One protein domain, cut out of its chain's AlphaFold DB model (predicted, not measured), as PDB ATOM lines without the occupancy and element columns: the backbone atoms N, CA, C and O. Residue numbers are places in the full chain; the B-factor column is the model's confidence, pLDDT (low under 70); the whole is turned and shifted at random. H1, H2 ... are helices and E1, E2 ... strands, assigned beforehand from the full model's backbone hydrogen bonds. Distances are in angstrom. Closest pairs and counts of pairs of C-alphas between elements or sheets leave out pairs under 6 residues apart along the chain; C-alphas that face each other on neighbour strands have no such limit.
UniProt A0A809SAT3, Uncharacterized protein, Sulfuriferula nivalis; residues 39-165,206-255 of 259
ATOM      1  N   VAL A  39     -17.546  23.459 -30.744       94.62
ATOM      2  CA  VAL A  39     -16.779  23.266 -29.510       94.62
ATOM      3  C   VAL A  39     -17.185  24.269 -28.440       94.62
ATOM      4  O   VAL A  39     -17.536  25.410 -28.740       94.62
ATOM      5  N   LEU A  40     -17.065  23.872 -27.174       96.00
ATOM      6  CA  LEU A  40     -17.226  24.774 -26.037       96.00
ATOM      7  C   LEU A  40     -15.978  25.650 -25.863       96.00
ATOM      8  O   LEU A  40     -14.874  25.150 -25.657       96.00
ATOM      9  N   VAL A  41     -16.166  26.968 -25.918       95.38
ATOM     10  CA  VAL A  41     -15.095  27.975 -25.827       95.38
ATOM     11  C   VAL A  41     -15.017  28.612 -24.446       95.38
ATOM     12  O   VAL A  41     -13.933  28.909 -23.946       95.38
ATOM     13  N   MET A  42     -16.171  28.859 -23.840       96.00
ATOM     14  CA  MET A  42     -16.292  29.505 -22.539       96.00
ATOM     15  C   MET A  42     -17.477  28.892 -21.811       96.00
ATOM     16  O   MET A  42     -18.519  28.669 -22.421       96.00
ATOM     17  N   SER A  43     -17.308  28.631 -20.518       97.31
ATOM     18  CA  SER A  43     -18.361  28.119 -19.649       97.31
ATOM     19  C   SER A  43     -18.232  28.727 -18.262       97.31
ATOM     20  O   SER A  43     -17.213  28.537 -17.597       97.31
ATOM     21  N   LYS A  44     -19.293  29.382 -17.791       97.56
ATOM     22  CA  LYS A  44     -19.461  29.737 -16.372       97.56
ATOM     23  C   LYS A  44     -20.290  28.713 -15.604       97.56
ATOM     24  O   LYS A  44     -20.187  28.655 -14.384       97.56
ATOM     25  N   GLU A  45     -21.064  27.885 -16.306       98.19
ATOM     26  CA  GLU A  45     -21.937  26.862 -15.722       98.19
ATOM     27  C   GLU A  45     -21.758  25.544 -16.477       98.19
ATOM     28  O   GLU A  45     -22.402  25.287 -17.493       98.19
ATOM     29  N   LYS A  46     -20.826  24.718 -15.986       97.94
ATOM     30  CA  LYS A  46     -20.301  23.561 -16.723       97.94
ATOM     31  C   LYS A  46     -21.377  22.570 -17.161       97.94
ATOM     32  O   LYS A  46     -21.386  22.166 -18.316       97.94
ATOM     33  N   GLU A  47     -22.264  22.179 -16.253       98.38
ATOM     34  CA  GLU A  47     -23.288  21.166 -16.529       98.38
ATOM     35  C   GLU A  47     -24.252  21.606 -17.639       98.38
ATOM     36  O   GLU A  47     -24.511  20.845 -18.574       98.38
ATOM     37  N   LEU A  48     -24.722  22.857 -17.576       98.44
ATOM     38  CA  LEU A  48     -25.547  23.453 -18.621       98.44
ATOM     39  C   LEU A  48     -24.785  23.504 -19.946       98.44
ATOM     40  O   LEU A  48     -25.283  23.015 -20.956       98.44
ATOM     41  N   CYS A  49     -23.578  24.080 -19.957       98.56
ATOM     42  CA  CYS A  49     -22.835  24.277 -21.198       98.56
ATOM     43  C   CYS A  49     -22.463  22.947 -21.871       98.56
ATOM     44  O   CYS A  49     -22.580  22.836 -23.089       98.56
ATOM     45  N   ASP A  50     -22.076  21.928 -21.101       98.31
ATOM     46  CA  ASP A  50     -21.801  20.588 -21.629       98.31
ATOM     47  C   ASP A  50     -23.069  19.936 -22.210       98.31
ATOM     48  O   ASP A  50     -23.006  19.257 -23.237       98.31
ATOM     49  N   SER A  51     -24.225  20.135 -21.568       98.44
ATOM     50  CA  SER A  51     -25.507  19.591 -22.034       98.44
ATOM     51  C   SER A  51     -25.969  20.269 -23.324       98.44
ATOM     52  O   SER A  51     -26.323  19.582 -24.283       98.44
ATOM     53  N   MET A  52     -25.882  21.599 -23.384       98.50
ATOM     54  CA  MET A  52     -26.214  22.367 -24.585       98.50
ATOM     55  C   MET A  52     -25.260  22.060 -25.742       98.50
ATOM     56  O   MET A  52     -25.724  21.918 -26.867       98.50
ATOM     57  N   LEU A  53     -23.957  21.875 -25.485       98.12
ATOM     58  CA  LEU A  53     -23.002  21.463 -26.520       98.12
ATOM     59  C   LEU A  53     -23.422  20.142 -27.176       98.12
ATOM     60  O   LEU A  53     -23.488  20.052 -28.399       98.12
ATOM     61  N   LYS A  54     -23.718  19.123 -26.359       97.94
ATOM     62  CA  LYS A  54     -24.153  17.806 -26.852       97.94
ATOM     63  C   LYS A  54     -25.433  17.909 -27.671       97.94
ATOM     64  O   LYS A  54     -25.541  17.261 -28.706       97.94
ATOM     65  N   LEU A  55     -26.385  18.715 -27.201       98.00
ATOM     66  CA  LEU A  55     -27.643  18.973 -27.895       98.00
ATOM     67  C   LEU A  55     -27.386  19.611 -29.264       98.00
ATOM     68  O   LEU A  55     -27.833  19.074 -30.271       98.00
ATOM     69  N   TYR A  56     -26.619  20.703 -29.314       97.50
ATOM     70  CA  TYR A  56     -26.342  21.412 -30.561       97.50
ATOM     71  C   TYR A  56     -25.585  20.548 -31.568       97.50
ATOM     72  O   TYR A  56     -25.971  20.508 -32.731       97.50
ATOM     73  N   ASN A  57     -24.560  19.810 -31.138       96.56
ATOM     74  CA  ASN A  57     -23.818  18.923 -32.037       96.56
ATOM     75  C   ASN A  57     -24.690  17.790 -32.579       96.56
ATOM     76  O   ASN A  57     -24.636  17.507 -33.773       96.56
ATOM     77  N   LYS A  58     -25.550  17.199 -31.741       95.94
ATOM     78  CA  LYS A  58     -26.506  16.182 -32.188       95.94
ATOM     79  C   LYS A  58     -27.481  16.731 -33.232       95.94
ATOM     80  O   LYS A  58     -27.788  16.044 -34.203       95.94
ATOM     81  N   ASP A  59     -27.966  17.952 -33.039       95.94
ATOM     82  CA  ASP A  59     -28.862  18.601 -33.994       95.94
ATOM     83  C   ASP A  59     -28.167  18.936 -35.312       95.94
ATOM     84  O   ASP A  59     -28.742  18.723 -36.378       95.94
ATOM     85  N   MET A  60     -26.927  19.420 -35.259       94.06
ATOM     86  CA  MET A  60     -26.145  19.670 -36.466       94.06
ATOM     87  C   MET A  60     -25.878  18.380 -37.245       94.06
ATOM     88  O   MET A  60     -26.051  18.382 -38.460       94.06
ATOM     89  N   ASP A  61     -25.545  17.282 -36.565       92.94
ATOM     90  CA  ASP A  61     -25.367  15.958 -37.178       92.94
ATOM     91  C   ASP A  61     -26.673  15.433 -37.806       92.94
ATOM     92  O   ASP A  61     -26.704  14.982 -38.948       92.94
ATOM     93  N   THR A  62     -27.795  15.563 -37.090       94.50
ATOM     94  CA  THR A  62     -29.080  14.993 -37.528       94.50
ATOM     95  C   THR A  62     -29.779  15.840 -38.598       94.50
ATOM     96  O   THR A  62     -30.400  15.303 -39.517       94.50
ATOM     97  N   TYR A  63     -29.740  17.166 -38.462       93.69
ATOM     98  CA  TYR A  63     -30.579  18.094 -39.228       93.69
ATOM     99  C   TYR A  63     -29.788  19.138 -40.023       93.69
ATOM    100  O   TYR A  63     -30.391  19.870 -40.811       93.69
ATOM    101  N   GLY A  64     -28.478  19.273 -39.793       91.62
ATOM    102  CA  GLY A  64     -27.665  20.361 -40.350       91.62
ATOM    103  C   GLY A  64     -28.007  21.748 -39.792       91.62
ATOM    104  O   GLY A  64     -27.586  22.757 -40.353       91.62
ATOM    105  N   ARG A  65     -28.816  21.816 -38.727       92.00
ATOM    106  CA  ARG A  65     -29.259  23.046 -38.056       92.00
ATOM    107  C   ARG A  65     -29.737  22.736 -36.643       92.00
ATOM    108  O   ARG A  65     -30.190  21.625 -36.383       92.00
ATOM    109  N   ILE A  66     -29.754  23.744 -35.774       94.56
ATOM    110  CA  ILE A  66     -30.357  23.620 -34.441       94.56
ATOM    111  C   ILE A  66     -31.882  23.495 -34.568       94.56
ATOM    112  O   ILE A  66     -32.531  24.344 -35.183       94.56
ATOM    113  N   ASN A  67     -32.454  22.439 -33.992       95.88
ATOM    114  CA  ASN A  67     -33.879  22.129 -34.026       95.88
ATOM    115  C   ASN A  67     -34.502  22.345 -32.640       95.88
ATOM    116  O   ASN A  67     -34.828  21.393 -31.927       95.88
ATOM    117  N   TYR A  68     -34.659  23.619 -32.269       95.75
ATOM    118  CA  TYR A  68     -35.134  24.041 -30.949       95.75
ATOM    119  C   TYR A  68     -36.420  23.328 -30.507       95.75
ATOM    120  O   TYR A  68     -36.468  22.799 -29.399       95.75
ATOM    121  N   ASP A  69     -37.416  23.223 -31.388       95.38
ATOM    122  CA  ASP A  69     -38.743  22.676 -31.067       95.38
ATOM    123  C   ASP A  69     -38.740  21.175 -30.728       95.38
ATOM    124  O   ASP A  69     -39.732  20.647 -30.227       95.38
ATOM    125  N   SER A  70     -37.637  20.468 -30.995       96.31
ATOM    126  CA  SER A  70     -37.516  19.035 -30.707       96.31
ATOM    127  C   SER A  70     -37.022  18.710 -29.296       96.31
ATOM    128  O   SER A  70     -37.029  17.537 -28.913       96.31
ATOM    129  N   HIS A  71     -36.622  19.714 -28.507       97.25
ATOM    130  CA  HIS A  71     -36.056  19.496 -27.173       97.25
ATOM    131  C   HIS A  71     -36.913  20.105 -26.073       97.25
ATOM    132  O   HIS A  71     -37.236  21.292 -26.092       97.25
ATOM    133  N   GLU A  72     -37.165  19.306 -25.038       97.06
ATOM    134  CA  GLU A  72     -37.995  19.675 -23.888       97.06
ATOM    135  C   GLU A  72     -37.577  21.001 -23.232       97.06
ATOM    136  O   GLU A  72     -38.425  21.800 -22.838       97.06
ATOM    137  N   VAL A  73     -36.271  21.281 -23.145       97.38
ATOM    138  CA  VAL A  73     -35.747  22.523 -22.546       97.38
ATOM    139  C   VAL A  73     -36.292  23.782 -23.227       97.38
ATOM    140  O   VAL A  73     -36.605  24.756 -22.544       97.38
ATOM    141  N   PHE A  74     -36.472  23.746 -24.552       97.62
ATOM    142  CA  PHE A  74     -36.963  24.869 -25.355       97.62
ATOM    143  C   PHE A  74     -38.492  24.923 -25.443       97.62
ATOM    144  O   PHE A  74     -39.041  25.988 -25.717       97.62
ATOM    145  N   THR A  75     -39.189  23.814 -25.178       97.00
ATOM    146  CA  THR A  75     -40.658  23.737 -25.253       97.00
ATOM    147  C   THR A  75     -41.358  23.950 -23.910       97.00
ATOM    148  O   THR A  75     -42.585  23.945 -23.854       97.00
ATOM    149  N   GLN A  76     -40.613  24.140 -22.816       97.69
ATOM    150  CA  GLN A  76     -41.183  24.436 -21.492       97.69
ATOM    151  C   GLN A  76     -41.891  25.799 -21.423       97.69
ATOM    152  O   GLN A  76     -42.786  25.990 -20.600       97.69
ATOM    153  N   ILE A  77     -41.511  26.752 -22.279       98.12
ATOM    154  CA  ILE A  77     -42.154  28.068 -22.351       98.12
ATOM    155  C   ILE A  77     -43.351  27.976 -23.299       98.12
ATOM    156  O   ILE A  77     -43.198  27.752 -24.499       98.12
ATOM    157  N   ASN A  78     -44.554  28.172 -22.757       97.19
ATOM    158  CA  ASN A  78     -45.793  28.110 -23.526       97.19
ATOM    159  C   ASN A  78     -46.025  29.408 -24.317       97.19
ATOM    160  O   ASN A  78     -46.657  30.350 -23.828       97.19
ATOM    161  N   TRP A  79     -45.495  29.453 -25.537       97.56
ATOM    162  CA  TRP A  79     -45.690  30.562 -26.463       97.56
ATOM    163  C   TRP A  79     -47.094  30.546 -27.072       97.56
ATOM    164  O   TRP A  79     -47.510  29.580 -27.708       97.56
ATOM    165  N   LEU A  80     -47.814  31.656 -26.923       96.94
ATOM    166  CA  LEU A  80     -49.125  31.882 -27.520       96.94
ATOM    167  C   LEU A  80     -49.004  32.873 -28.675       96.94
ATOM    168  O   LEU A  80     -48.512  33.985 -28.486       96.94
ATOM    169  N   SER A  81     -49.486  32.483 -29.852       94.69
ATOM    170  CA  SER A  81     -49.576  33.379 -31.008       94.69
ATOM    171  C   SER A  81     -50.549  34.531 -30.741       94.69
ATOM    172  O   SER A  81     -51.564  34.367 -30.057       94.69
ATOM    173  N   ILE A  82     -50.240  35.709 -31.283       92.38
ATOM    174  CA  ILE A  82     -51.140  36.864 -31.325       92.38
ATOM    175  C   ILE A  82     -51.673  36.992 -32.758       92.38
ATOM    176  O   ILE A  82     -51.316  37.904 -33.499       92.38
ATOM    177  N   ASP A  83     -52.538  36.049 -33.144       79.06
ATOM    178  CA  ASP A  83     -52.981  35.837 -34.534       79.06
ATOM    179  C   ASP A  83     -53.578  37.083 -35.200       79.06
ATOM    180  O   ASP A  83     -53.457  37.260 -36.409       79.06
ATOM    181  N   SER A  84     -54.183  37.986 -34.421       75.38
ATOM    182  CA  SER A  84     -54.772  39.226 -34.935       75.38
ATOM    183  C   SER A  84     -53.752  40.220 -35.505       75.38
ATOM    184  O   SER A  84     -54.165  41.252 -36.020       75.38
ATOM    185  N   LEU A  85     -52.447  39.975 -35.365       78.31
ATOM    186  CA  LEU A  85     -51.385  40.876 -35.830       78.31
ATOM    187  C   LEU A  85     -50.641  40.361 -37.067       78.31
ATOM    188  O   LEU A  85     -49.862  41.116 -37.646       78.31
ATOM    189  N   ASN A  86     -50.902  39.123 -37.494       68.88
ATOM    190  CA  ASN A  86     -50.244  38.503 -38.643       68.88
ATOM    191  C   ASN A  86     -50.933  38.958 -39.943       68.88
ATOM    192  O   ASN A  86     -51.733  38.229 -40.524       68.88
ATOM    193  N   ASP A  87     -50.688  40.202 -40.358       62.00
ATOM    194  CA  ASP A  87     -51.258  40.778 -41.592       62.00
ATOM    195  C   ASP A  87     -50.415  40.421 -42.838       62.00
ATOM    196  O   ASP A  87     -50.888  40.481 -43.973       62.00
ATOM    197  N   ASP A  88     -49.169  39.980 -42.640       67.00
ATOM    198  CA  ASP A  88     -48.289  39.470 -43.686       67.00
ATOM    199  C   ASP A  88     -47.672  38.113 -43.312       67.00
ATOM    200  O   ASP A  88     -47.431  37.794 -42.153       67.00
ATOM    201  N   SER A  89     -47.404  37.269 -44.314       68.81
ATOM    202  CA  SER A  89     -46.842  35.920 -44.117       68.81
ATOM    203  C   SER A  89     -45.389  35.909 -43.620       68.81
ATOM    204  O   SER A  89     -44.780  34.844 -43.565       68.81
ATOM    205  N   TYR A  90     -44.808  37.078 -43.343       82.06
ATOM    206  CA  TYR A  90     -43.379  37.267 -43.086       82.06
ATOM    207  C   TYR A  90     -43.083  37.734 -41.665       82.06
ATOM    208  O   TYR A  90     -41.916  37.807 -41.293       82.06
ATOM    209  N   SER A  91     -44.096  38.042 -40.862       85.88
ATOM    210  CA  SER A  91     -43.908  38.353 -39.454       85.88
ATOM    211  C   SER A  91     -44.871  37.551 -38.595       85.88
ATOM    212  O   SER A  91     -46.001  37.267 -38.989       85.88
ATOM    213  N   PHE A  92     -44.408  37.140 -37.420       90.94
ATOM    214  CA  PHE A  92     -45.287  36.570 -36.414       90.94
ATOM    215  C   PHE A  92     -44.906  37.072 -35.032       90.94
ATOM    216  O   PHE A  92     -43.732  37.274 -34.709       90.94
ATOM    217  N   VAL A  93     -45.930  37.292 -34.213       93.88
ATOM    218  CA  VAL A  93     -45.778  37.786 -32.849       93.88
ATOM    219  C   VAL A  93     -46.344  36.758 -31.887       93.88
ATOM    220  O   VAL A  93     -47.496  36.338 -31.996       93.88
ATOM    221  N   GLN A  94     -45.527  36.369 -30.920       96.56
ATOM    222  CA  GLN A  94     -45.902  35.455 -29.855       96.56
ATOM    223  C   GLN A  94     -45.720  36.130 -28.503       96.56
ATOM    224  O   GLN A  94     -44.937  37.068 -28.345       96.56
ATOM    225  N   ARG A  95     -46.430  35.631 -27.500       97.88
ATOM    226  CA  ARG A  95     -46.260  36.039 -26.108       97.88
ATOM    227  C   ARG A  95     -46.117  34.837 -25.198       97.88
ATOM    228  O   ARG A  95     -46.702  33.790 -25.459       97.88
ATOM    229  N   ALA A  96     -45.438  35.033 -24.085       98.50
ATOM    230  CA  ALA A  96     -45.439  34.111 -22.967       98.50
ATOM    231  C   ALA A  96     -45.319  34.896 -21.655       98.50
ATOM    232  O   ALA A  96     -44.964  36.076 -21.651       98.50
ATOM    233  N   ILE A  97     -45.666  34.238 -20.549       98.50
ATOM    234  CA  ILE A  97     -45.521  34.779 -19.197       98.50
ATOM    235  C   ILE A  97     -44.576  33.857 -18.438       98.50
ATOM    236  O   ILE A  97     -44.909  32.691 -18.229       98.50
ATOM    237  N   PHE A  98     -43.404  34.365 -18.074       98.50
ATOM    238  CA  PHE A  98     -42.379  33.629 -17.333       98.50
ATOM    239  C   PHE A  98     -41.355  34.598 -16.735       98.50
ATOM    240  O   PHE A  98     -41.252  35.736 -17.187       98.50
ATOM    241  N   ASP A  99     -40.609  34.132 -15.739       98.44
ATOM    242  CA  ASP A  99     -39.495  34.846 -15.110       98.44
ATOM    243  C   ASP A  99     -38.274  34.844 -16.045       98.44
ATOM    244  O   ASP A  99     -37.526  33.862 -16.121       98.44
ATOM    245  N   ILE A 100     -38.111  35.906 -16.843       98.19
ATOM    246  CA  ILE A 100     -37.040  35.995 -17.852       98.19
ATOM    247  C   ILE A 100     -35.714  36.463 -17.252       98.19
ATOM    248  O   ILE A 100     -34.646  36.107 -17.764       98.19
ATOM    249  N   ASN A 101     -35.757  37.252 -16.178       97.81
ATOM    250  CA  ASN A 101     -34.570  37.815 -15.531       97.81
ATOM    251  C   ASN A 101     -34.085  37.007 -14.307       97.81
ATOM    252  O   ASN A 101     -32.996  37.280 -13.789       97.81
ATOM    253  N   ASN A 102     -34.813  35.953 -13.932       98.12
ATOM    254  CA  ASN A 102     -34.573  35.083 -12.783       98.12
ATOM    255  C   ASN A 102     -34.674  35.817 -11.431       98.12
ATOM    256  O   ASN A 102     -33.846  35.579 -10.543       98.12
ATOM    257  N   ASP A 103     -35.633  36.735 -11.282       97.94
ATOM    258  CA  ASP A 103     -35.866  37.498 -10.045       97.94
ATOM    259  C   ASP A 103     -37.014  36.954  -9.167       97.94
ATOM    260  O   ASP A 103     -37.275  37.470  -8.072       97.94
ATOM    261  N   GLY A 104     -37.658  35.869  -9.605       98.06
ATOM    262  CA  GLY A 104     -38.785  35.221  -8.941       98.06
ATOM    263  C   GLY A 104     -40.149  35.823  -9.288       98.06
ATOM    264  O   GLY A 104     -41.155  35.401  -8.709       98.06
ATOM    265  N   LYS A 105     -40.213  36.801 -10.194       98.12
ATOM    266  CA  LYS A 105     -41.452  37.367 -10.731       98.12
ATOM    267  C   LYS A 105     -41.550  37.031 -12.207       98.12
ATOM    268  O   LYS A 105     -40.556  36.856 -12.882       98.12
ATOM    269  N   ASN A 106     -42.778  36.898 -12.693       98.31
ATOM    270  CA  ASN A 106     -42.992  36.690 -14.116       98.31
ATOM    271  C   ASN A 106     -43.078  38.032 -14.840       98.31
ATOM    272  O   ASN A 106     -43.689  38.982 -14.343       98.31
ATOM    273  N   GLU A 107     -42.595  38.047 -16.075       98.25
ATOM    274  CA  GLU A 107     -42.761  39.135 -17.025       98.25
ATOM    275  C   GLU A 107     -43.712  38.717 -18.143       98.25
ATOM    276  O   GLU A 107     -43.839  37.541 -18.488       98.25
ATOM    277  N   LEU A 108     -44.357  39.707 -18.759       98.31
ATOM    278  CA  LEU A 108     -44.911  39.522 -20.089       98.31
ATOM    279  C   LEU A 108     -43.760  39.659 -21.088       98.31
ATOM    280  O   LEU A 108     -43.217  40.750 -21.272       98.31
ATOM    281  N   VAL A 109     -43.434  38.565 -21.769       98.19
ATOM    282  CA  VAL A 109     -42.432  38.552 -22.834       98.19
ATOM    283  C   VAL A 109     -43.143  38.432 -24.171       98.19
ATOM    284  O   VAL A 109     -43.929  37.511 -24.389       98.19
ATOM    285  N   VAL A 110     -42.862  39.366 -25.074       97.50
ATOM    286  CA  VAL A 110     -43.372  39.364 -26.444       97.50
ATOM    287  C   VAL A 110     -42.209  39.101 -27.388       97.50
ATOM    288  O   VAL A 110     -41.255  39.875 -27.423       97.50
ATOM    289  N   LYS A 111     -42.288  38.017 -28.156       96.69
ATOM    290  CA  LYS A 111     -41.334  37.686 -29.214       96.69
ATOM    291  C   LYS A 111     -41.912  38.150 -30.545       96.69
ATOM    292  O   LYS A 111     -42.984  37.697 -30.937       96.69
ATOM    293  N   SER A 112     -41.216  39.061 -31.212       94.44
ATOM    294  CA  SER A 112     -41.505  39.446 -32.591       94.44
ATOM    295  C   SER A 112     -40.468  38.798 -33.487       94.44
ATOM    296  O   SER A 112     -39.279  39.074 -33.330       94.44
ATOM    297  N   THR A 113     -40.914  37.979 -34.428       93.25
ATOM    298  CA  THR A 113     -40.047  37.360 -35.424       93.25
ATOM    299  C   THR A 113     -40.374  37.937 -36.789       93.25
ATOM    300  O   THR A 113     -41.516  37.877 -37.241       93.25
ATOM    301  N   MET A 114     -39.367  38.499 -37.450       90.62
ATOM    302  CA  MET A 114     -39.453  38.966 -38.831       90.62
ATOM    303  C   MET A 114     -38.644  38.043 -39.734       90.62
ATOM    304  O   MET A 114     -37.508  37.699 -39.416       90.62
ATOM    305  N   GLN A 115     -39.213  37.653 -40.867       89.12
ATOM    306  CA  GLN A 115     -38.533  36.881 -41.890       89.12
ATOM    307  C   GLN A 115     -38.033  37.810 -42.999       89.12
ATOM    308  O   GLN A 115     -38.816  38.330 -43.792       89.12
ATOM    309  N   GLU A 116     -36.717  37.973 -43.103       84.50
ATOM    310  CA  GLU A 116     -36.066  38.741 -44.166       84.50
ATOM    311  C   GLU A 116     -35.101  37.844 -44.944       84.50
ATOM    312  O   GLU A 116     -34.227  37.196 -44.375       84.50
ATOM    313  N   PHE A 117     -35.250  37.785 -46.270       84.19
ATOM    314  CA  PHE A 117     -34.370  37.001 -47.154       84.19
ATOM    315  C   PHE A 117     -34.217  35.513 -46.760       84.19
ATOM    316  O   PHE A 117     -33.150  34.938 -46.960       84.19
ATOM    317  N   ASN A 118     -35.283  34.887 -46.244       84.00
ATOM    318  CA  ASN A 118     -35.310  33.524 -45.674       84.00
ATOM    319  C   ASN A 118     -34.612  33.353 -44.312       84.00
ATOM    320  O   ASN A 118     -34.409  32.220 -43.878       84.00
ATOM    321  N   TYR A 119     -34.280  34.445 -43.628       85.44
ATOM    322  CA  TYR A 119     -33.715  34.429 -42.282       85.44
ATOM    323  C   TYR A 119     -34.706  34.986 -41.284       85.44
ATOM    324  O   TYR A 119     -35.455  35.906 -41.601       85.44
ATOM    325  N   PHE A 120     -34.693  34.427 -40.081       89.19
ATOM    326  CA  PHE A 120     -35.472  34.947 -38.972       89.19
ATOM    327  C   PHE A 120     -34.659  35.977 -38.201       89.19
ATOM    328  O   PHE A 120     -33.458  35.806 -37.987       89.19
ATOM    329  N   ASN A 121     -35.341  37.039 -37.804       92.44
ATOM    330  CA  ASN A 121     -34.843  38.062 -36.915       92.44
ATOM    331  C   ASN A 121     -35.797  38.193 -35.738       92.44
ATOM    332  O   ASN A 121     -36.923  38.673 -35.891       92.44
ATOM    333  N   ASP A 122     -35.338  37.746 -34.585       94.25
ATOM    334  CA  ASP A 122     -36.081  37.754 -33.348       94.25
ATOM    335  C   ASP A 122     -35.742  39.000 -32.533       94.25
ATOM    336  O   ASP A 122     -34.579  39.351 -32.333       94.25
ATOM    337  N   VAL A 123     -36.785  39.618 -31.989       94.50
ATOM    338  CA  VAL A 123     -36.694  40.633 -30.942       94.50
ATOM    339  C   VAL A 123     -37.545  40.177 -29.766       94.50
ATOM    340  O   VAL A 123     -38.710  39.809 -29.941       94.50
ATOM    341  N   LEU A 124     -36.979  40.221 -28.559       96.19
ATOM    342  CA  LEU A 124     -37.738  39.997 -27.328       96.19
ATOM    343  C   LEU A 124     -38.026  41.338 -26.666       96.19
ATOM    344  O   LEU A 124     -37.100  42.064 -26.323       96.19
ATOM    345  N   TYR A 125     -39.296  41.645 -26.444       96.44
ATOM    346  CA  TYR A 125     -39.742  42.789 -25.660       96.44
ATOM    347  C   TYR A 125     -40.223  42.303 -24.297       96.44
ATOM    348  O   TYR A 125     -41.034  41.378 -24.218       96.44
ATOM    349  N   ILE A 126     -39.734  42.928 -23.234       97.31
ATOM    350  CA  ILE A 126     -40.016  42.550 -21.855       97.31
ATOM    351  C   ILE A 126     -40.849  43.658 -21.208       97.31
ATOM    352  O   ILE A 126     -40.528  44.846 -21.296       97.31
ATOM    353  N   PHE A 127     -41.940  43.260 -20.562       97.44
ATOM    354  CA  PHE A 127     -42.850  44.147 -19.850       97.44
ATOM    355  C   PHE A 127     -43.186  43.580 -18.469       97.44
ATOM    356  O   PHE A 127     -43.210  42.359 -18.298       97.44
ATOM    357  N   PRO A 128     -43.571  44.436 -17.505       97.19
ATOM    358  CA  PRO A 128     -44.262  43.965 -16.311       97.19
ATOM    359  C   PRO A 128     -45.456  43.080 -16.693       97.19
ATOM    360  O   PRO A 128     -46.165  43.397 -17.651       97.19
ATOM    361  N   MET A 129     -45.702  42.008 -15.935       97.38
ATOM    362  CA  MET A 129     -46.779  41.041 -16.205       97.38
ATOM    363  C   MET A 129     -48.148  41.695 -16.451       97.38
ATOM    364  O   MET A 129     -48.866  41.295 -17.362       97.38
ATOM    365  N   GLU A 130     -48.476  42.748 -15.697       97.12
ATOM    366  CA  GLU A 130     -49.756  43.474 -15.773       97.12
ATOM    367  C   GLU A 130     -49.818  44.531 -16.895       97.12
ATOM    368  O   GLU A 130     -50.733  45.358 -16.952       97.12
ATOM    369  N   SER A 131     -48.823  44.571 -17.783       97.25
ATOM    370  CA  SER A 131     -48.768  45.545 -18.870       97.25
ATOM    371  C   SER A 131     -49.937  45.382 -19.842       97.25
ATOM    372  O   SER A 131     -50.189  44.312 -20.392       97.25
ATOM    373  N   ASN A 132     -50.596  46.497 -20.161       96.62
ATOM    374  CA  ASN A 132     -51.637  46.548 -21.187       96.62
ATOM    375  C   ASN A 132     -51.090  46.754 -22.610       96.62
ATOM    376  O   ASN A 132     -51.840  47.147 -23.500       96.62
ATOM    377  N   VAL A 133     -49.791  46.536 -22.854       96.62
ATOM    378  CA  VAL A 133     -49.182  46.795 -24.171       96.62
ATOM    379  C   VAL A 133     -49.887  46.041 -25.299       96.62
ATOM    380  O   VAL A 133     -50.109  46.608 -26.365       96.62
ATOM    381  N   LEU A 134     -50.340  44.809 -25.043       95.81
ATOM    382  CA  LEU A 134     -51.000  43.982 -26.052       95.81
ATOM    383  C   LEU A 134     -52.314  44.585 -26.557       95.81
ATOM    384  O   LEU A 134     -52.636  44.428 -27.728       95.81
ATOM    385  N   SER A 135     -53.053  45.321 -25.717       95.19
ATOM    386  CA  SER A 135     -54.298  45.979 -26.139       95.19
ATOM    387  C   SER A 135     -54.056  47.208 -27.020       95.19
ATOM    388  O   SER A 135     -55.008  47.791 -27.535       95.19
ATOM    389  N   LYS A 136     -52.801  47.654 -27.139       95.12
ATOM    390  CA  LYS A 136     -52.390  48.787 -27.977       95.12
ATOM    391  C   LYS A 136     -51.883  48.338 -29.346       95.12
ATOM    392  O   LYS A 136     -51.718  49.189 -30.218       95.12
ATOM    393  N   LEU A 137     -51.638  47.038 -29.523       93.38
ATOM    394  CA  LEU A 137     -51.200  46.472 -30.791       93.38
ATOM    395  C   LEU A 137     -52.354  46.483 -31.791       93.38
ATOM    396  O   LEU A 137     -53.517  46.291 -31.429       93.38
ATOM    397  N   LYS A 138     -52.030  46.735 -33.056       91.75
ATOM    398  CA  LYS A 138     -52.993  46.771 -34.161       91.75
ATOM    399  C   LYS A 138     -52.453  45.951 -35.335       91.75
ATOM    400  O   LYS A 138     -51.239  45.846 -35.460       91.75
ATOM    401  N   PRO A 139     -53.308  45.389 -36.199       88.38
ATOM    402  CA  PRO A 139     -52.847  44.813 -37.456       88.38
ATOM    403  C   PRO A 139     -52.205  45.879 -38.361       88.38
ATOM    404  O   PRO A 139     -52.527  47.069 -38.261       88.38
ATOM    405  N   GLY A 140     -51.341  45.438 -39.273       83.94
ATOM    406  CA  GLY A 140     -50.775  46.262 -40.337       83.94
ATOM    407  C   GLY A 140     -49.577  47.131 -39.938       83.94
ATOM    408  O   GLY A 140     -49.025  47.066 -38.835       83.94
ATOM    409  N   LYS A 141     -49.136  47.965 -40.887       83.50
ATOM    410  CA  LYS A 141     -47.913  48.774 -40.766       83.50
ATOM    411  C   LYS A 141     -47.959  49.706 -39.548       83.50
ATOM    412  O   LYS A 141     -48.862  50.526 -39.420       83.50
ATOM    413  N   GLY A 142     -46.934  49.621 -38.697       84.44
ATOM    414  CA  GLY A 142     -46.824  50.419 -37.465       84.44
ATOM    415  C   GLY A 142     -47.639  49.869 -36.291       84.44
ATOM    416  O   GLY A 142     -47.539  50.376 -35.178       84.44
ATOM    417  N   GLY A 143     -48.392  48.791 -36.496       87.88
ATOM    418  CA  GLY A 143     -49.222  48.162 -35.479       87.88
ATOM    419  C   GLY A 143     -48.476  47.609 -34.259       87.88
ATOM    420  O   GLY A 143     -49.084  47.410 -33.207       87.88
ATOM    421  N   LEU A 144     -47.156  47.422 -34.376       91.38
ATOM    422  CA  LEU A 144     -46.262  46.958 -33.311       91.38
ATOM    423  C   LEU A 144     -45.500  48.089 -32.600       91.38
ATOM    424  O   LEU A 144     -44.682  47.809 -31.730       91.38
ATOM    425  N   GLU A 145     -45.756  49.362 -32.923       91.94
ATOM    426  CA  GLU A 145     -45.012  50.506 -32.361       91.94
ATOM    427  C   GLU A 145     -45.037  50.538 -30.825       91.94
ATOM    428  O   GLU A 145     -44.039  50.878 -30.190       91.94
ATOM    429  N   ALA A 146     -46.145  50.105 -30.216       94.00
ATOM    430  CA  ALA A 146     -46.271  50.032 -28.763       94.00
ATOM    431  C   ALA A 146     -45.266  49.064 -28.111       94.00
ATOM    432  O   ALA A 146     -44.954  49.240 -26.938       94.00
ATOM    433  N   LEU A 147     -44.735  48.072 -28.842       93.69
ATOM    434  CA  LEU A 147     -43.696  47.186 -28.314       93.69
ATOM    435  C   LEU A 147     -42.392  47.944 -28.046       93.69
ATOM    436  O   LEU A 147     -41.732  47.702 -27.043       93.69
ATOM    437  N   SER A 148     -42.064  48.937 -28.869       91.31
ATOM    438  CA  SER A 148     -40.853  49.752 -28.719       91.31
ATOM    439  C   SER A 148     -40.917  50.755 -27.559       91.31
ATOM    440  O   SER A 148     -39.953  51.485 -27.338       91.31
ATOM    441  N   SER A 149     -42.028  50.823 -26.813       90.69
ATOM    442  CA  SER A 149     -42.145  51.729 -25.665       90.69
ATOM    443  C   SER A 149     -41.438  51.217 -24.407       90.69
ATOM    444  O   SER A 149     -41.325  51.971 -23.441       90.69
ATOM    445  N   THR A 150     -41.028  49.945 -24.367       89.69
ATOM    446  CA  THR A 150     -40.241  49.412 -23.247       89.69
ATOM    447  C   THR A 150     -38.753  49.722 -23.442       89.69
ATOM    448  O   THR A 150     -38.237  49.556 -24.551       89.69
ATOM    449  N   PRO A 151     -38.026  50.157 -22.397       85.00
ATOM    450  CA  PRO A 151     -36.565  50.188 -22.444       85.00
ATOM    451  C   PRO A 151     -35.962  48.771 -22.416       85.00
ATOM    452  O   PRO A 151     -34.807  48.582 -22.806       85.00
ATOM    453  N   ASP A 152     -36.748  47.783 -21.982       89.88
ATOM    454  CA  ASP A 152     -36.347  46.403 -21.768       89.88
ATOM    455  C   ASP A 152     -36.691  45.550 -22.984       89.88
ATOM    456  O   ASP A 152     -37.743  44.922 -23.078       89.88
ATOM    457  N   PHE A 153     -35.778  45.531 -23.944       89.19
ATOM    458  CA  PHE A 153     -35.857  44.637 -25.090       89.19
ATOM    459  C   PHE A 153     -34.491  44.029 -25.384       89.19
ATOM    460  O   PHE A 153     -33.470  44.613 -25.032       89.19
ATOM    461  N   LEU A 154     -34.453  42.862 -26.015       87.75
ATOM    462  CA  LEU A 154     -33.227  42.209 -26.456       87.75
ATOM    463  C   LEU A 154     -33.168  42.178 -27.968       87.75
ATOM    464  O   LEU A 154     -34.013  41.548 -28.602       87.75
ATOM    465  N   PHE A 155     -32.113  42.826 -28.477       82.81
ATOM    466  CA  PHE A 155     -31.836  43.050 -29.895       82.81
ATOM    467  C   PHE A 155     -32.944  43.869 -30.567       82.81
ATOM    468  O   PHE A 155     -34.081  43.889 -30.126       82.81
ATOM    469  N   GLY A 156     -32.613  44.691 -31.554       67.50
ATOM    470  CA  GLY A 156     -33.596  45.585 -32.167       67.50
ATOM    471  C   GLY A 156     -33.492  45.569 -33.677       67.50
ATOM    472  O   GLY A 156     -32.573  44.982 -34.236       67.50
ATOM    473  N   ASN A 157     -34.388  46.298 -34.330       60.88
ATOM    474  CA  ASN A 157     -34.415  46.415 -35.791       60.88
ATOM    475  C   ASN A 157     -33.267  47.262 -36.378       60.88
ATOM    476  O   ASN A 157     -33.321  47.616 -37.552       60.88
ATOM    477  N   ASP A 158     -32.247  47.633 -35.596       62.53
ATOM    478  CA  ASP A 158     -31.064  48.284 -36.167       62.53
ATOM    479  C   ASP A 158     -30.144  47.202 -36.736       62.53
ATOM    480  O   ASP A 158     -29.601  46.367 -36.015       62.53
ATOM    481  N   THR A 159     -29.945  47.224 -38.048       57.28
ATOM    482  CA  THR A 159     -29.066  46.290 -38.761       57.28
ATOM    483  C   THR A 159     -27.610  46.355 -38.291       57.28
ATOM    484  O   THR A 159     -26.820  45.478 -38.634       57.28
ATOM    485  N   ASN A 160     -27.238  47.373 -37.508       66.69
ATOM    486  CA  ASN A 160     -25.916  47.503 -36.900       66.69
ATOM    487  C   ASN A 160     -25.790  46.834 -35.523       66.69
ATOM    488  O   ASN A 160     -24.732  46.941 -34.895       66.69
ATOM    489  N   TYR A 161     -26.826  46.151 -35.020       78.19
ATOM    490  CA  TYR A 161     -26.694  45.425 -33.762       78.19
ATOM    491  C   TYR A 161     -25.720  44.256 -33.925       78.19
ATOM    492  O   TYR A 161     -25.933  43.306 -34.679       78.19
ATOM    493  N   SER A 162     -24.637  44.335 -33.162       88.38
ATOM    494  CA  SER A 162     -23.727  43.229 -32.918       88.38
ATOM    495  C   SER A 162     -23.621  43.009 -31.415       88.38
ATOM    496  O   SER A 162     -23.566  43.950 -30.621       88.38
ATOM    497  N   TYR A 163     -23.633  41.745 -31.016       91.38
ATOM    498  CA  TYR A 163     -23.347  41.322 -29.660       91.38
ATOM    499  C   TYR A 163     -21.890  40.896 -29.583       91.38
ATOM    500  O   TYR A 163     -21.514  39.847 -30.106       91.38
ATOM    501  N   HIS A 164     -21.055  41.702 -28.937       92.12
ATOM    502  CA  HIS A 164     -19.647  41.370 -28.762       92.12
ATOM    503  C   HIS A 164     -19.452  40.394 -27.598       92.12
ATOM    504  O   HIS A 164     -19.805  40.685 -26.453       92.12
ATOM    505  N   LEU A 165     -18.831  39.249 -27.882       92.69
ATOM    506  CA  LEU A 165     -18.479  38.240 -26.896       92.69
ATOM    507  C   LEU A 165     -17.305  38.758 -26.051       92.69
ATOM    508  O   LEU A 165     -16.181  38.942 -26.525       92.69
ATOM    509  N   GLY A 206     -24.066  38.926 -34.964       88.56
ATOM    510  CA  GLY A 206     -24.631  40.192 -35.442       88.56
ATOM    511  C   GLY A 206     -25.553  40.095 -36.648       88.56
ATOM    512  O   GLY A 206     -25.632  39.075 -37.324       88.56
ATOM    513  N   GLY A 207     -26.235  41.203 -36.936       87.62
ATOM    514  CA  GLY A 207     -27.214  41.273 -38.016       87.62
ATOM    515  C   GLY A 207     -28.556  40.688 -37.584       87.62
ATOM    516  O   GLY A 207     -29.224  41.267 -36.734       87.62
ATOM    517  N   PHE A 208     -28.954  39.566 -38.186       89.44
ATOM    518  CA  PHE A 208     -30.220  38.897 -37.875       89.44
ATOM    519  C   PHE A 208     -30.027  37.886 -36.757       89.44
ATOM    520  O   PHE A 208     -29.200  36.984 -36.898       89.44
ATOM    521  N   PHE A 209     -30.787  38.033 -35.676       92.56
ATOM    522  CA  PHE A 209     -30.664  37.194 -34.491       92.56
ATOM    523  C   PHE A 209     -31.754  36.130 -34.441       92.56
ATOM    524  O   PHE A 209     -32.916  36.408 -34.714       92.56
ATOM    525  N   VAL A 210     -31.396  34.929 -33.999       94.06
ATOM    526  CA  VAL A 210     -32.350  33.915 -33.541       94.06
ATOM    527  C   VAL A 210     -32.236  33.835 -32.028       94.06
ATOM    528  O   VAL A 210     -31.152  33.574 -31.500       94.06
ATOM    529  N   LEU A 211     -33.344  34.080 -31.330       96.06
ATOM    530  CA  LEU A 211     -33.410  34.154 -29.874       96.06
ATOM    531  C   LEU A 211     -34.380  33.101 -29.361       96.06
ATOM    532  O   LEU A 211     -35.592  33.199 -29.570       96.06
ATOM    533  N   GLN A 212     -33.859  32.122 -28.630       97.62
ATOM    534  CA  GLN A 212     -34.673  31.060 -28.057       97.62
ATOM    535  C   GLN A 212     -34.500  31.002 -26.536       97.62
ATOM    536  O   GLN A 212     -33.540  30.399 -26.044       97.62
ATOM    537  N   PRO A 213     -35.413  31.633 -25.774       98.25
ATOM    538  CA  PRO A 213     -35.511  31.424 -24.338       98.25
ATOM    539  C   PRO A 213     -35.809  29.960 -24.000       98.25
ATOM    540  O   PRO A 213     -36.541  29.289 -24.728       98.25
ATOM    541  N   PHE A 214     -35.250  29.468 -22.897       98.56
ATOM    542  CA  PHE A 214     -35.432  28.093 -22.431       98.56
ATOM    543  C   PHE A 214     -35.235  27.975 -20.924       98.56
ATOM    544  O   PHE A 214     -34.605  28.837 -20.308       98.56
ATOM    545  N   ILE A 215     -35.751  26.894 -20.335       98.50
ATOM    546  CA  ILE A 215     -35.663  26.647 -18.893       98.50
ATOM    547  C   ILE A 215     -34.759  25.440 -18.633       98.50
ATOM    548  O   ILE A 215     -34.974  24.348 -19.159       98.50
ATOM    549  N   TRP A 216     -33.754  25.633 -17.779       98.44
ATOM    550  CA  TRP A 216     -32.868  24.580 -17.290       98.44
ATOM    551  C   TRP A 216     -32.816  24.609 -15.766       98.44
ATOM    552  O   TRP A 216     -32.417  25.611 -15.171       98.44
ATOM    553  N   HIS A 217     -33.237  23.511 -15.129       97.56
ATOM    554  CA  HIS A 217     -33.331  23.386 -13.666       97.56
ATOM    555  C   HIS A 217     -34.051  24.582 -13.003       97.56
ATOM    556  O   HIS A 217     -33.607  25.108 -11.985       97.56
ATOM    557  N   GLY A 218     -35.152  25.041 -13.612       97.56
ATOM    558  CA  GLY A 218     -35.960  26.160 -13.112       97.56
ATOM    559  C   GLY A 218     -35.357  27.554 -13.321       97.56
ATOM    560  O   GLY A 218     -35.927  28.524 -12.845       97.56
ATOM    561  N   THR A 219     -34.221  27.668 -14.012       98.50
ATOM    562  CA  THR A 219     -33.606  28.950 -14.385       98.50
ATOM    563  C   THR A 219     -33.817  29.206 -15.875       98.50
ATOM    564  O   THR A 219     -33.615  28.305 -16.693       98.50
ATOM    565  N   THR A 220     -34.185  30.431 -16.229       98.69
ATOM    566  CA  THR A 220     -34.363  30.881 -17.608       98.69
ATOM    567  C   THR A 220     -33.043  31.349 -18.214       98.69
ATOM    568  O   THR A 220     -32.312  32.167 -17.644       98.69
ATOM    569  N   TYR A 221     -32.770  30.856 -19.417       98.69
ATOM    570  CA  TYR A 221     -31.638  31.216 -20.264       98.69
ATOM    571  C   TYR A 221     -32.137  31.612 -21.648       98.69
ATOM    572  O   TYR A 221     -33.279  31.348 -22.009       98.69
ATOM    573  N   ILE A 222     -31.260  32.216 -22.444       98.38
ATOM    574  CA  ILE A 222     -31.521  32.550 -23.841       98.38
ATOM    575  C   ILE A 222     -30.391  31.972 -24.682       98.38
ATOM    576  O   ILE A 222     -29.228  32.325 -24.471       98.38
ATOM    577  N   SER A 223     -30.735  31.087 -25.619       98.19
ATOM    578  CA  SER A 223     -29.854  30.720 -26.728       98.19
ATOM    579  C   SER A 223     -29.926  31.806 -27.794       98.19
ATOM    580  O   SER A 223     -31.019  32.211 -28.192       98.19
ATOM    581  N   MET A 224     -28.769  32.285 -28.237       96.94
ATOM    582  CA  MET A 224     -28.630  33.345 -29.225       96.94
ATOM    583  C   MET A 224     -27.680  32.886 -30.324       96.94
ATOM    584  O   MET A 224     -26.571  32.420 -30.051       96.94
ATOM    585  N   ALA A 225     -28.115  33.062 -31.562       95.06
ATOM    586  CA  ALA A 225     -27.334  32.822 -32.763       95.06
ATOM    587  C   ALA A 225     -27.560  33.975 -33.740       95.06
ATOM    588  O   ALA A 225     -28.573  34.671 -33.639       95.06
ATOM    589  N   ASP A 226     -26.657  34.152 -34.697       91.00
ATOM    590  CA  ASP A 226     -26.949  34.965 -35.872       91.00
ATOM    591  C   ASP A 226     -27.289  34.098 -37.098       91.00
ATOM    592  O   ASP A 226     -27.399  32.870 -37.021       91.00
ATOM    593  N   ARG A 227     -27.476  34.755 -38.247       84.12
ATOM    594  CA  ARG A 227     -27.739  34.125 -39.550       84.12
ATOM    595  C   ARG A 227     -26.720  33.041 -39.935       84.12
ATOM    596  O   ARG A 227     -27.098  32.080 -40.604       84.12
ATOM    597  N   ASN A 228     -25.447  33.236 -39.609       84.94
ATOM    598  CA  ASN A 228     -24.361  32.328 -39.961       84.94
ATOM    599  C   ASN A 228     -23.755  31.862 -38.641       84.94
ATOM    600  O   ASN A 228     -22.763  32.468 -38.241       84.94
ATOM    601  N   PRO A 229     -24.334  30.844 -37.974       84.50
ATOM    602  CA  PRO A 229     -24.134  30.564 -36.552       84.50
ATOM    603  C   PRO A 229     -22.742  29.986 -36.244       84.50
ATOM    604  O   PRO A 229     -22.607  28.934 -35.624       84.50
ATOM    605  N   GLU A 230     -21.690  30.693 -36.650       90.94
ATOM    606  CA  GLU A 230     -20.294  30.480 -36.302       90.94
ATOM    607  C   GLU A 230     -20.135  30.552 -34.782       90.94
ATOM    608  O   GLU A 230     -19.328  29.830 -34.200       90.94
ATOM    609  N   TRP A 231     -20.946  31.389 -34.133       94.50
ATOM    610  CA  TRP A 231     -21.043  31.480 -32.688       94.50
ATOM    611  C   TRP A 231     -22.465  31.197 -32.217       94.50
ATOM    612  O   TRP A 231     -23.430  31.776 -32.716       94.50
ATOM    613  N   LEU A 232     -22.569  30.364 -31.183       97.00
ATOM    614  CA  LEU A 232     -23.762  30.266 -30.348       97.00
ATOM    615  C   LEU A 232     -23.427  30.810 -28.963       97.00
ATOM    616  O   LEU A 232     -22.386  30.485 -28.380       97.00
ATOM    617  N   VAL A 233     -24.323  31.624 -28.421       97.62
ATOM    618  CA  VAL A 233     -24.184  32.203 -27.087       97.62
ATOM    619  C   VAL A 233     -25.375  31.778 -26.247       97.62
ATOM    620  O   VAL A 233     -26.517  31.940 -26.654       97.62
ATOM    621  N   VAL A 234     -25.111  31.265 -25.049       98.50
ATOM    622  CA  VAL A 234     -26.145  31.076 -24.024       98.50
ATOM    623  C   VAL A 234     -25.908  32.093 -22.922       98.50
ATOM    624  O   VAL A 234     -24.797  32.194 -22.391       98.50
ATOM    625  N   GLY A 235     -26.945  32.851 -22.579       97.94
ATOM    626  CA  GLY A 235     -26.873  33.906 -21.574       97.94
ATOM    627  C   GLY A 235     -28.080  33.938 -20.642       97.94
ATOM    628  O   GLY A 235     -29.139  33.407 -20.964       97.94
ATOM    629  N   LYS A 236     -27.913  34.588 -19.486       98.19
ATOM    630  CA  LYS A 236     -29.021  34.988 -18.605       98.19
ATOM    631  C   LYS A 236     -29.351  36.446 -18.871       98.19
ATOM    632  O   LYS A 236     -28.455  37.291 -18.804       98.19
ATOM    633  N   TYR A 237     -30.615  36.741 -19.134       96.94
ATOM    634  CA  TYR A 237     -31.078  38.120 -19.148       96.94
ATOM    635  C   TYR A 237     -31.097  38.690 -17.728       96.94
ATOM    636  O   TYR A 237     -31.347  37.959 -16.770       96.94
ATOM    637  N   LYS A 238     -30.766  39.976 -17.591       94.25
ATOM    638  CA  LYS A 238     -30.833  40.711 -16.322       94.25
ATOM    639  C   LYS A 238     -31.866  41.827 -16.399       94.25
ATOM    640  O   LYS A 238     -32.902  41.739 -15.764       94.25
ATOM    641  N   GLN A 239     -31.580  42.869 -17.168       90.12
ATOM    642  CA  GLN A 239     -32.457  44.026 -17.382       90.12
ATOM    643  C   GLN A 239     -31.853  44.905 -18.480       90.12
ATOM    644  O   GLN A 239     -30.654  44.815 -18.724       90.12
ATOM    645  N   ALA A 240     -32.631  45.768 -19.131       85.38
ATOM    646  CA  ALA A 240     -32.143  46.849 -19.994       85.38
ATOM    647  C   ALA A 240     -31.049  46.437 -21.003       85.38
ATOM    648  O   ALA A 240     -30.009  47.087 -21.111       85.38
ATOM    649  N   LYS A 241     -31.280  45.344 -21.748       83.94
ATOM    650  CA  LYS A 241     -30.342  44.725 -22.717       83.94
ATOM    651  C   LYS A 241     -29.107  44.050 -22.116       83.94
ATOM    652  O   LYS A 241     -28.240  43.582 -22.854       83.94
ATOM    653  N   GLU A 242     -28.996  43.977 -20.797       91.56
ATOM    654  CA  GLU A 242     -27.885  43.304 -20.147       91.56
ATOM    655  C   GLU A 242     -28.068  41.784 -20.197       91.56
ATOM    656  O   GLU A 242     -29.007  41.217 -19.629       91.56
ATOM    657  N   ILE A 243     -27.120  41.131 -20.868       95.50
ATOM    658  CA  ILE A 243     -26.950  39.684 -20.869       95.50
ATOM    659  C   ILE A 243     -25.695  39.325 -20.074       95.50
ATOM    660  O   ILE A 243     -24.590  39.821 -20.331       95.50
ATOM    661  N   GLN A 244     -25.863  38.412 -19.121       96.88
ATOM    662  CA  GLN A 244     -24.767  37.703 -18.483       96.88
ATOM    663  C   GLN A 244     -24.408  36.480 -19.331       96.88
ATOM    664  O   GLN A 244     -25.138  35.491 -19.340       96.88
ATOM    665  N   ASP A 245     -23.257  36.527 -19.999       97.38
ATOM    666  CA  ASP A 245     -22.742  35.396 -20.778       97.38
ATOM    667  C   ASP A 245     -22.477  34.172 -19.903       97.38
ATOM    668  O   ASP A 245     -21.739  34.293 -18.917       97.38
ATOM    669  N   ILE A 246     -23.008  33.013 -20.297       98.31
ATOM    670  CA  ILE A 246     -22.834  31.732 -19.598       98.31
ATOM    671  C   ILE A 246     -22.014  30.749 -20.431       98.31
ATOM    672  O   ILE A 246     -21.028  30.219 -19.916       98.31
ATOM    673  N   CYS A 247     -22.377  30.546 -21.700       98.31
ATOM    674  CA  CYS A 247     -21.668  29.649 -22.610       98.31
ATOM    675  C   CYS A 247     -21.355  30.349 -23.930       98.31
ATOM    676  O   CYS A 247     -22.203  31.070 -24.458       98.31
ATOM    677  N   TYR A 248     -20.178  30.073 -24.488       97.62
ATOM    678  CA  TYR A 248     -19.873  30.347 -25.891       97.62
ATOM    679  C   TYR A 248     -19.528  29.043 -26.592       97.62
ATOM    680  O   TYR A 248     -18.675  28.292 -26.108       97.62
ATOM    681  N   PHE A 249     -20.129  28.826 -27.753       96.56
ATOM    682  CA  PHE A 249     -19.820  27.713 -28.635       96.56
ATOM    683  C   PHE A 249     -19.345  28.256 -29.973       96.56
ATOM    684  O   PHE A 249     -19.884  29.252 -30.452       96.56
ATOM    685  N   TYR A 250     -18.334  27.615 -30.550       94.00
ATOM    686  CA  TYR A 250     -17.751  28.016 -31.826       94.00
ATOM    687  C   TYR A 250     -17.831  26.879 -32.831       94.00
ATOM    688  O   TYR A 250     -17.380  25.774 -32.523       94.00
ATOM    689  N   ASP A 251     -18.374  27.161 -34.009       92.44
ATOM    690  CA  ASP A 251     -18.446  26.216 -35.113       92.44
ATOM    691  C   ASP A 251     -17.071  26.075 -35.785       92.44
ATOM    692  O   ASP A 251     -16.549  26.990 -36.426       92.44
ATOM    693  N   GLN A 252     -16.461  24.904 -35.641       86.44
ATOM    694  CA  GLN A 252     -15.211  24.555 -36.296       86.44
ATOM    695  C   GLN A 252     -15.398  23.952 -37.689       86.44
ATOM    696  O   GLN A 252     -14.413  23.879 -38.426       86.44
ATOM    697  N   SER A 253     -16.609  23.545 -38.075       80.00
ATOM    698  CA  SER A 253     -16.895  22.974 -39.400       80.00
ATOM    699  C   SER A 253     -16.754  24.014 -40.516       80.00
ATOM    700  O   SER A 253     -16.280  23.708 -41.614       80.00
ATOM    701  N   HIS A 254     -16.989  25.292 -40.196       66.56
ATOM    702  CA  HIS A 254     -16.703  26.428 -41.078       66.56
ATOM    703  C   HIS A 254     -15.217  26.542 -41.466       66.56
ATOM    704  O   HIS A 254     -14.868  27.321 -42.354       66.56
ATOM    705  N   LYS A 255     -14.328  25.722 -40.879       58.62
ATOM    706  CA  LYS A 255     -12.949  25.566 -41.345       58.62
ATOM    707  C   LYS A 255     -12.806  24.837 -42.694       58.62
ATOM    708  O   LYS A 255     -11.681  24.729 -43.193       58.62
TER     709      LYS A 255
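AT A GLANCE: This is residues 39 to 165 and 206 to 255 of the 259 residues of an uncharacterized protein of Sulfuriferula nivalis (UniProt A0A809SAT3). A strongly twisted five-strand sheet curls round one long helix, H1, and beyond its E6 edge a second twisted sheet, E2 E3 E4, is only partly face to face with it. Short helices H3 and H4 graze this second sheet. The 177 printed residues run E1 H1 H2 E2 E3 E4 H3 H4 E5 E6 E7 E8 E9; the class is mixed, helices and strands. The sheets, in the orders E1 - E9 - E8 - E7 - E6 and E2 - E3 - E4, are antiparallel. The whole is compact, with a radius of gyration of the C-alphas of 16.1 A, and spans 45 by 38 by 29 A.

IN THESE COORDINATES: The larger sheet holds E1, residues 39 to 43, from C-alpha 39 at (-16.779, 23.266, -29.510); E6, residues 209 to 216, 21.4 A long; E7, residues 219 to 226, 23.3 A; E8, residues 231 to 237, 18.1 A; and E9, residues 243 to 251, 21.4 A, ending with C-alpha 251 at (-18.446, 26.216, -35.113). H1, residues 46 to 63, is 25.3 A long. The smaller sheet holds E2, 91 to 98, 22.7 A; E3, 107 to 116, 28.0 A; and E4, 119 to 128, 29.6 A. Short elements are H2, 72 to 75; H3, 133 to 136; H4, 145 to 149; and E5, 162 to 164.

HOW THE PARTS SIT: E6 E7 E8 E9 form a meander, each strand the antiparallel neighbour of the one before, with N 212 and O 223 at 2.9 A, N 222 and O 235 at 2.8 A, and N 234 and O 247 at 3.0 A. E9 bends by 70 degrees at residue 246; beside it is edge strand E1, with N 41 and O 248 at 2.8 A. H1 on one face makes two layers; its C-alpha 49 is 5.7 A from C-alpha 247 of E9, their closest. H2 stands at the sheet's level, 2.9 A in height, with C-alphas 74 and 214 of E6 closest at 4.6 A. E2 E3 E4 form another meander, with N 94 and O 111 at 2.9 A and N 110 and O 125 at 2.8 A. The two sheets make a sandwich, face to face with best planes 12 degrees apart; the closest C-alphas of E4 and E6, 121 and 209, are 4.9 A apart. H3 and H4 only just touch, with 3 pairs of C-alphas within 8 A, closest 136 and 146 at 6.3 A. E5 pairs with no named strand. H1 has every O i to N i+4 pair within hydrogen-bond range, H4 has 0 of 1 but 2 of 2 O i to N i+3 pairs, and H2 and H3 are too short for an i+4 pair.

THE WHOLE: The farthest C-alphas, Ser 135 and Lys 255, are 48.6 A apart. Residues 166 to 205 are not printed; C-alphas 165 and 206 are 10.7 A apart across the cut. The links H2 to E2 and H4 to E5 are long. The model's pLDDT is under 70 at residues 86 to 89, 156 to 160 and 254 to 255.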